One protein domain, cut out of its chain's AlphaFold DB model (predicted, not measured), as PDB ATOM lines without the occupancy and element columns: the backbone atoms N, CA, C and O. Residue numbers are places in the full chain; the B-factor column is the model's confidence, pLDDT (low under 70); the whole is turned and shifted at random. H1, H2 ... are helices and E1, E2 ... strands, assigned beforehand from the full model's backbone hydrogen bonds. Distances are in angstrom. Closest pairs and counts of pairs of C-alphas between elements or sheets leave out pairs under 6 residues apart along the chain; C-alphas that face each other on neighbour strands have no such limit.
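What this domain is: This is residues 93 to 141 of the 145 residues of the protein "ATPase_AAA_core domain-containing protein" of Firmicutes bacterium (UniProt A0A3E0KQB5). A two-stranded hairpin, E1 and E2, reaches out at one end, two short helices, H1 and H2, pack on each other at a steep tilt in the middle, and a long loop swings out at the other end, where residues 117 to 123 stick out. H2 folds back from the loop toward the hairpin, and its residues 134 to 138 come near both strands. The printed part has 49 residues, with two named strands and two named helices in the order E1, E2, H1, H2; the sheet E1 - E2 is antiparallel, and the class is mixed, helices and strands. The whole is only just compact, close to loose, with a radius of gyration of the C-alphas of 11.4 A, and spans 37 by 18 by 15 A.

Where its parts are: The sheet begins with E1, residues 93 to 96, whose C-alpha 93 is at (-110.083, -4.014, 16.494). E2, residues 99 to 105, is 18.1 A long from first to last C-alpha. H1 is residues 106 to 113, 10.4 A long, and begins with C-alpha 106 at (-99.717, -5.654, 13.825). H2, residues 129 to 141, is 18.6 A long and ends with C-alpha 141 at (-110.158, 12.001, 20.065).

How they stand to each other: E1 and E2 form a hairpin, antiparallel at 160 degrees between their directions. The C-alphas of Ala 93 and Glu 103 face each other at 4.2 A. N 94 and O 102 are within hydrogen-bond range at 2.8 A, as are N 96 and O 99 at 2.9 A. The closest C-alphas of E1 and H2, those of Phe 94 and Tyr 134, are 7.5 A apart; those of E2 and H2, Trp 102 and Ile 137, are 7.6 A apart. H1 and H2 touch, with the C-alphas of Ala 113 and Ala 133 closest at 4.1 A; they run the same way at a steep tilt of 51 degrees. E2 and H1 are near each other, with 5 pairs of C-alphas within 10 A, while E1 and H1 are apart. In H1 every O i to N i+4 pair is within hydrogen-bond range; in H2, 8 of 9 are.

The domain as a whole: The C-alphas farthest apart, those of Gly 98 and Ser 120, are 37.1 A from each other. The printed part has no cut. The links E1 to E2 and E2 to H1 are tight, and the link H1 to H2, residues 114 to 128, is long; its residues 117 to 123 stand free. The mean pLDDT of the printed part is 74.7, and the model's confidence is under 70 at residues 115 to 128 and 140 to 141.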
ATOM      1  N   ALA A  93    -108.979  -4.954  16.615       94.69
ATOM      2  CA  ALA A  93    -110.083  -4.014  16.494       94.69
ATOM      3  C   ALA A  93    -110.318  -3.343  17.848       94.69
ATOM      4  O   ALA A  93    -110.414  -4.014  18.877       94.69
ATOM      5  N   PHE A  94    -110.418  -2.017  17.855       93.00
ATOM      6  CA  PHE A  94    -110.785  -1.240  19.033       93.00
ATOM      7  C   PHE A  94    -112.254  -0.869  18.962       93.00
ATOM      8  O   PHE A  94    -112.720  -0.323  17.963       93.00
ATOM      9  N   ILE A  95    -112.976  -1.139  20.046       91.25
ATOM     10  CA  ILE A  95    -114.404  -0.859  20.161       91.25
ATOM     11  C   ILE A  95    -114.609   0.237  21.204       91.25
ATOM     12  O   ILE A  95    -114.114   0.140  22.326       91.25
ATOM     13  N   ARG A  96    -115.382   1.266  20.851       88.06
ATOM     14  CA  ARG A  96    -115.825   2.319  21.774       88.06
ATOM     15  C   ARG A  96    -117.271   2.684  21.475       88.06
ATOM     16  O   ARG A  96    -117.636   2.878  20.321       88.06
ATOM     17  N   GLY A  97    -118.105   2.764  22.512       90.88
ATOM     18  CA  GLY A  97    -119.525   3.105  22.352       90.88
ATOM     19  C   GLY A  97    -120.289   2.131  21.444       90.88
ATOM     20  O   GLY A  97    -121.178   2.551  20.713       90.88
ATOM     21  N   GLY A  98    -119.908   0.849  21.436       92.12
ATOM     22  CA  GLY A  98    -120.538  -0.177  20.596       92.12
ATOM     23  C   GLY A  98    -120.150  -0.143  19.113       92.12
ATOM     24  O   GLY A  98    -120.720  -0.899  18.337       92.12
ATOM     25  N   SER A  99    -119.189   0.697  18.716       92.50
ATOM     26  CA  SER A  99    -118.695   0.783  17.336       92.50
ATOM     27  C   SER A  99    -117.201   0.477  17.263       92.50
ATOM     28  O   SER A  99    -116.452   0.831  18.176       92.50
ATOM     29  N   ILE A 100    -116.764  -0.157  16.171       93.69
ATOM     30  CA  ILE A 100    -115.339  -0.294  15.854       93.69
ATOM     31  C   ILE A 100    -114.831   1.091  15.463       93.69
ATOM     32  O   ILE A 100    -115.302   1.685  14.498       93.69
ATOM     33  N   VAL A 101    -113.898   1.617  16.246       93.75
ATOM     34  CA  VAL A 101    -113.289   2.934  16.017       93.75
ATOM     35  C   VAL A 101    -111.936   2.834  15.326       93.75
ATOM     36  O   VAL A 101    -111.448   3.826  14.796       93.75
ATOM     37  N   TRP A 102    -111.336   1.644  15.324       93.75
ATOM     38  CA  TRP A 102    -110.115   1.347  14.590       93.75
ATOM     39  C   TRP A 102    -109.981  -0.160  14.386       93.75
ATOM     40  O   TRP A 102    -110.339  -0.932  15.274       93.75
ATOM     41  N   GLU A 103    -109.440  -0.567  13.245       94.56
ATOM     42  CA  GLU A 103    -109.033  -1.940  12.967       94.56
ATOM     43  C   GLU A 103    -107.747  -1.947  12.137       94.56
ATOM     44  O   GLU A 103    -107.510  -1.026  11.354       94.56
ATOM     45  N   GLY A 104    -106.920  -2.976  12.307       93.62
ATOM     46  CA  GLY A 104    -105.651  -3.080  11.592       93.62
ATOM     47  C   GLY A 104    -104.861  -4.339  11.931       93.62
ATOM     48  O   GLY A 104    -105.249  -5.135  12.793       93.62
ATOM     49  N   THR A 105    -103.755  -4.541  11.225       93.50
ATOM     50  CA  THR A 105    -102.774  -5.590  11.521       93.50
ATOM     51  C   THR A 105    -101.787  -5.138  12.600       93.50
ATOM     52  O   THR A 105    -101.842  -4.015  13.110       93.50
ATOM     53  N   ARG A 106    -100.846  -6.017  12.959       88.81
ATOM     54  CA  ARG A 106     -99.717  -5.654  13.825       88.81
ATOM     55  C   ARG A 106     -98.870  -4.524  13.224       88.81
ATOM     56  O   ARG A 106     -98.366  -3.686  13.967       88.81
ATOM     57  N   GLU A 107     -98.706  -4.493  11.905       88.19
ATOM     58  CA  GLU A 107     -97.970  -3.436  11.205       88.19
ATOM     59  C   GLU A 107     -98.699  -2.089  11.307       88.19
ATOM     60  O   GLU A 107     -98.081  -1.089  11.679       88.19
ATOM     61  N   ASP A 108    -100.015  -2.074  11.068       89.81
ATOM     62  CA  ASP A 108    -100.843  -0.868  11.216       89.81
ATOM     63  C   ASP A 108    -100.791  -0.334  12.651       89.81
ATOM     64  O   ASP A 108    -100.703   0.873  12.887       89.81
ATOM     65  N   LEU A 109    -100.801  -1.248  13.623       86.69
ATOM     66  CA  LEU A 109    -100.686  -0.933  15.038       86.69
ATOM     67  C   LEU A 109     -99.343  -0.272  15.373       86.69
ATOM     68  O   LEU A 109     -99.310   0.735  16.079       86.69
ATOM     69  N   ALA A 110     -98.234  -0.810  14.858       84.19
ATOM     70  CA  ALA A 110     -96.901  -0.250  15.068       84.19
ATOM     71  C   ALA A 110     -96.769   1.152  14.449       84.19
ATOM     72  O   ALA A 110     -96.211   2.061  15.073       84.19
ATOM     73  N   ALA A 111     -97.342   1.352  13.257       84.50
ATOM     74  CA  ALA A 111     -97.422   2.664  12.625       84.50
ATOM     75  C   ALA A 111     -98.251   3.645  13.473       84.50
ATOM     76  O   ALA A 111     -97.812   4.769  13.728       84.50
ATOM     77  N   ALA A 112     -99.407   3.208  13.985       81.19
ATOM     78  CA  ALA A 112    -100.261   4.011  14.856       81.19
ATOM     79  C   ALA A 112     -99.603   4.340  16.208       81.19
ATOM     80  O   ALA A 112     -99.812   5.428  16.741       81.19
ATOM     81  N   ALA A 113     -98.773   3.450  16.757       79.81
ATOM     82  CA  ALA A 113     -98.004   3.704  17.976       79.81
ATOM     83  C   ALA A 113     -96.891   4.755  17.781       79.81
ATOM     84  O   ALA A 113     -96.374   5.284  18.765       79.81
ATOM     85  N   GLY A 114     -96.543   5.098  16.534       70.56
ATOM     86  CA  GLY A 114     -95.473   6.042  16.206       70.56
ATOM     87  C   GLY A 114     -94.078   5.417  16.138       70.56
ATOM     88  O   GLY A 114     -93.103   6.155  16.082       70.56
ATOM     89  N   ALA A 115     -93.974   4.083  16.102       60.50
ATOM     90  CA  ALA A 115     -92.702   3.349  16.098       60.50
ATOM     91  C   ALA A 115     -91.997   3.304  14.722       60.50
ATOM     92  O   ALA A 115     -90.985   2.629  14.561       60.50
ATOM     93  N   ALA A 116     -92.534   3.988  13.705       50.69
ATOM     94  CA  ALA A 116     -92.012   3.949  12.337       50.69
ATOM     95  C   ALA A 116     -90.918   5.000  12.033       50.69
ATOM     96  O   ALA A 116     -90.446   5.051  10.899       50.69
ATOM     97  N   ALA A 117     -90.518   5.852  12.987       46.97
ATOM     98  CA  ALA A 117     -89.613   6.984  12.719       46.97
ATOM     99  C   ALA A 117     -88.135   6.740  13.087       46.97
ATOM    100  O   ALA A 117     -87.256   7.488  12.659       46.97
ATOM    101  N   ASP A 118     -87.842   5.693  13.844       44.50
ATOM    102  CA  ASP A 118     -86.546   5.443  14.456       44.50
ATOM    103  C   ASP A 118     -86.059   4.060  14.014       44.50
ATOM    104  O   ASP A 118     -86.343   3.039  14.633       44.50
ATOM    105  N   GLY A 119     -85.364   4.050  12.869       43.78
ATOM    106  CA  GLY A 119     -84.918   2.889  12.089       43.78
ATOM    107  C   GLY A 119     -84.005   1.876  12.794       43.78
ATOM    108  O   GLY A 119     -82.915   1.580  12.310       43.78
ATOM    109  N   SER A 120     -84.471   1.273  13.881       42.06
ATOM    110  CA  SER A 120     -83.962   0.010  14.408       42.06
ATOM    111  C   SER A 120     -84.848  -1.130  13.902       42.06
ATOM    112  O   SER A 120     -85.814  -1.557  14.526       42.06
ATOM    113  N   ALA A 121     -84.534  -1.607  12.697       43.72
ATOM    114  CA  ALA A 121     -85.119  -2.827  12.162       43.72
ATOM    115  C   ALA A 121     -84.678  -4.021  13.028       43.72
ATOM    116  O   ALA A 121     -83.537  -4.473  12.946       43.72
ATOM    117  N   GLY A 122     -85.585  -4.524  13.868       35.34
ATOM    118  CA  GLY A 122     -85.351  -5.709  14.686       35.34
ATOM    119  C   GLY A 122     -86.601  -6.190  15.420       35.34
ATOM    120  O   GLY A 122     -86.873  -5.743  16.521       35.34
ATOM    121  N   ALA A 123     -87.315  -7.131  14.799       37.53
ATOM    122  CA  ALA A 123     -88.214  -8.120  15.406       37.53
ATOM    123  C   ALA A 123     -89.235  -7.645  16.468       37.53
ATOM    124  O   ALA A 123     -88.978  -7.667  17.667       37.53
ATOM    125  N   GLY A 124     -90.468  -7.430  15.997       42.06
ATOM    126  CA  GLY A 124     -91.688  -7.558  16.791       42.06
ATOM    127  C   GLY A 124     -92.098  -6.283  17.515       42.06
ATOM    128  O   GLY A 124     -91.354  -5.746  18.325       42.06
ATOM    129  N   ALA A 125     -93.334  -5.837  17.278       47.09
ATOM    130  CA  ALA A 125     -94.044  -5.028  18.260       47.09
ATOM    131  C   ALA A 125     -94.031  -5.816  19.584       47.09
ATOM    132  O   ALA A 125     -94.747  -6.810  19.720       47.09
ATOM    133  N   GLY A 126     -93.093  -5.474  20.468       48.94
ATOM    134  CA  GLY A 126     -92.977  -6.053  21.796       48.94
ATOM    135  C   GLY A 126     -94.098  -5.550  22.697       48.94
ATOM    136  O   GLY A 126     -94.676  -4.497  22.423       48.94
ATOM    137  N   ALA A 127     -94.332  -6.306  23.776       54.97
ATOM    138  CA  ALA A 127     -95.312  -6.048  24.830       54.97
ATOM    139  C   ALA A 127     -95.408  -4.548  25.171       54.97
ATOM    140  O   ALA A 127     -94.576  -4.031  25.920       54.97
ATOM    141  N   GLY A 128     -96.398  -3.847  24.608       67.00
ATOM    142  CA  GLY A 128     -96.627  -2.418  24.854       67.00
ATOM    143  C   GLY A 128     -97.024  -1.582  23.634       67.00
ATOM    144  O   GLY A 128     -97.530  -0.470  23.812       67.00
ATOM    145  N   GLY A 129     -96.844  -2.088  22.410       80.56
ATOM    146  CA  GLY A 129     -97.237  -1.380  21.186       80.56
ATOM    147  C   GLY A 129     -98.752  -1.162  21.067       80.56
ATOM    148  O   GLY A 129     -99.193  -0.088  20.659       80.56
ATOM    149  N   LEU A 130     -99.552  -2.142  21.490       85.62
ATOM    150  CA  LEU A 130    -101.015  -2.106  21.458       85.62
ATOM    151  C   LEU A 130    -101.579  -1.070  22.416       85.62
ATOM    152  O   LEU A 130    -102.453  -0.298  22.038       85.62
ATOM    153  N   GLU A 131    -101.052  -1.019  23.634       86.00
ATOM    154  CA  GLU A 131    -101.474  -0.051  24.644       86.00
ATOM    155  C   GLU A 131    -101.123   1.385  24.212       86.00
ATOM    156  O   GLU A 131    -101.934   2.302  24.352       86.00
ATOM    157  N   ALA A 132     -99.936   1.587  23.628       85.12
ATOM    158  CA  ALA A 132     -99.525   2.881  23.087       85.12
ATOM    159  C   ALA A 132    -100.412   3.323  21.909       85.12
ATOM    160  O   ALA A 132    -100.909   4.453  21.898       85.12
ATOM    161  N   ALA A 133    -100.659   2.425  20.950       86.56
ATOM    162  CA  ALA A 133    -101.550   2.674  19.822       86.56
ATOM    163  C   ALA A 133    -102.984   2.957  20.288       86.56
ATOM    164  O   ALA A 133    -103.578   3.945  19.858       86.56
ATOM    165  N   TYR A 134    -103.515   2.161  21.222       86.50
ATOM    166  CA  TYR A 134    -104.836   2.363  21.815       86.50
ATOM    167  C   TYR A 134    -104.957   3.753  22.438       86.50
ATOM    168  O   TYR A 134    -105.866   4.505  22.090       86.50
ATOM    169  N   ARG A 135    -104.011   4.159  23.297       86.81
ATOM    170  CA  ARG A 135    -104.031   5.499  23.906       86.81
ATOM    171  C   ARG A 135    -103.951   6.615  22.879       86.81
ATOM    172  O   ARG A 135    -104.601   7.637  23.067       86.81
ATOM    173  N   ARG A 136    -103.187   6.451  21.799       86.38
ATOM    174  CA  ARG A 136    -103.093   7.475  20.752       86.38
ATOM    175  C   ARG A 136    -104.383   7.572  19.936       86.38
ATOM    176  O   ARG A 136    -104.889   8.671  19.740       86.38
ATOM    177  N   ILE A 137    -104.919   6.434  19.497       84.38
ATOM    178  CA  ILE A 137    -106.127   6.348  18.664       84.38
ATOM    179  C   ILE A 137    -107.363   6.803  19.448       84.38
ATOM    180  O   ILE A 137    -108.165   7.592  18.957       84.38
ATOM    181  N   ILE A 138    -107.507   6.329  20.684       81.88
ATOM    182  CA  ILE A 138    -108.683   6.591  21.518       81.88
ATOM    183  C   ILE A 138    -108.533   7.887  22.313       81.88
ATOM    184  O   ILE A 138    -109.494   8.645  22.423       81.88
ATOM    185  N   GLY A 139    -107.346   8.155  22.863       71.62
ATOM    186  CA  GLY A 139    -107.060   9.351  23.662       71.62
ATOM    187  C   GLY A 139    -106.836  10.616  22.830       71.62
ATOM    188  O   GLY A 139    -107.076  11.712  23.327       71.62
ATOM    189  N   GLY A 140    -106.456  10.491  21.552       59.47
ATOM    190  CA  GLY A 140    -106.352  11.620  20.622       59.47
ATOM    191  C   GLY A 140    -107.700  12.222  20.208       59.47
ATOM    192  O   GLY A 140    -107.739  13.351  19.735       59.47
ATOM    193  N   SER A 141    -108.818  11.519  20.429       52.72
ATOM    194  CA  SER A 141    -110.158  12.001  20.065       52.72
ATOM    195  C   SER A 141    -110.866  12.774  21.196       52.72
ATOM    196  O   SER A 141    -112.093  12.823  21.221       52.72
TER     197      SER A 141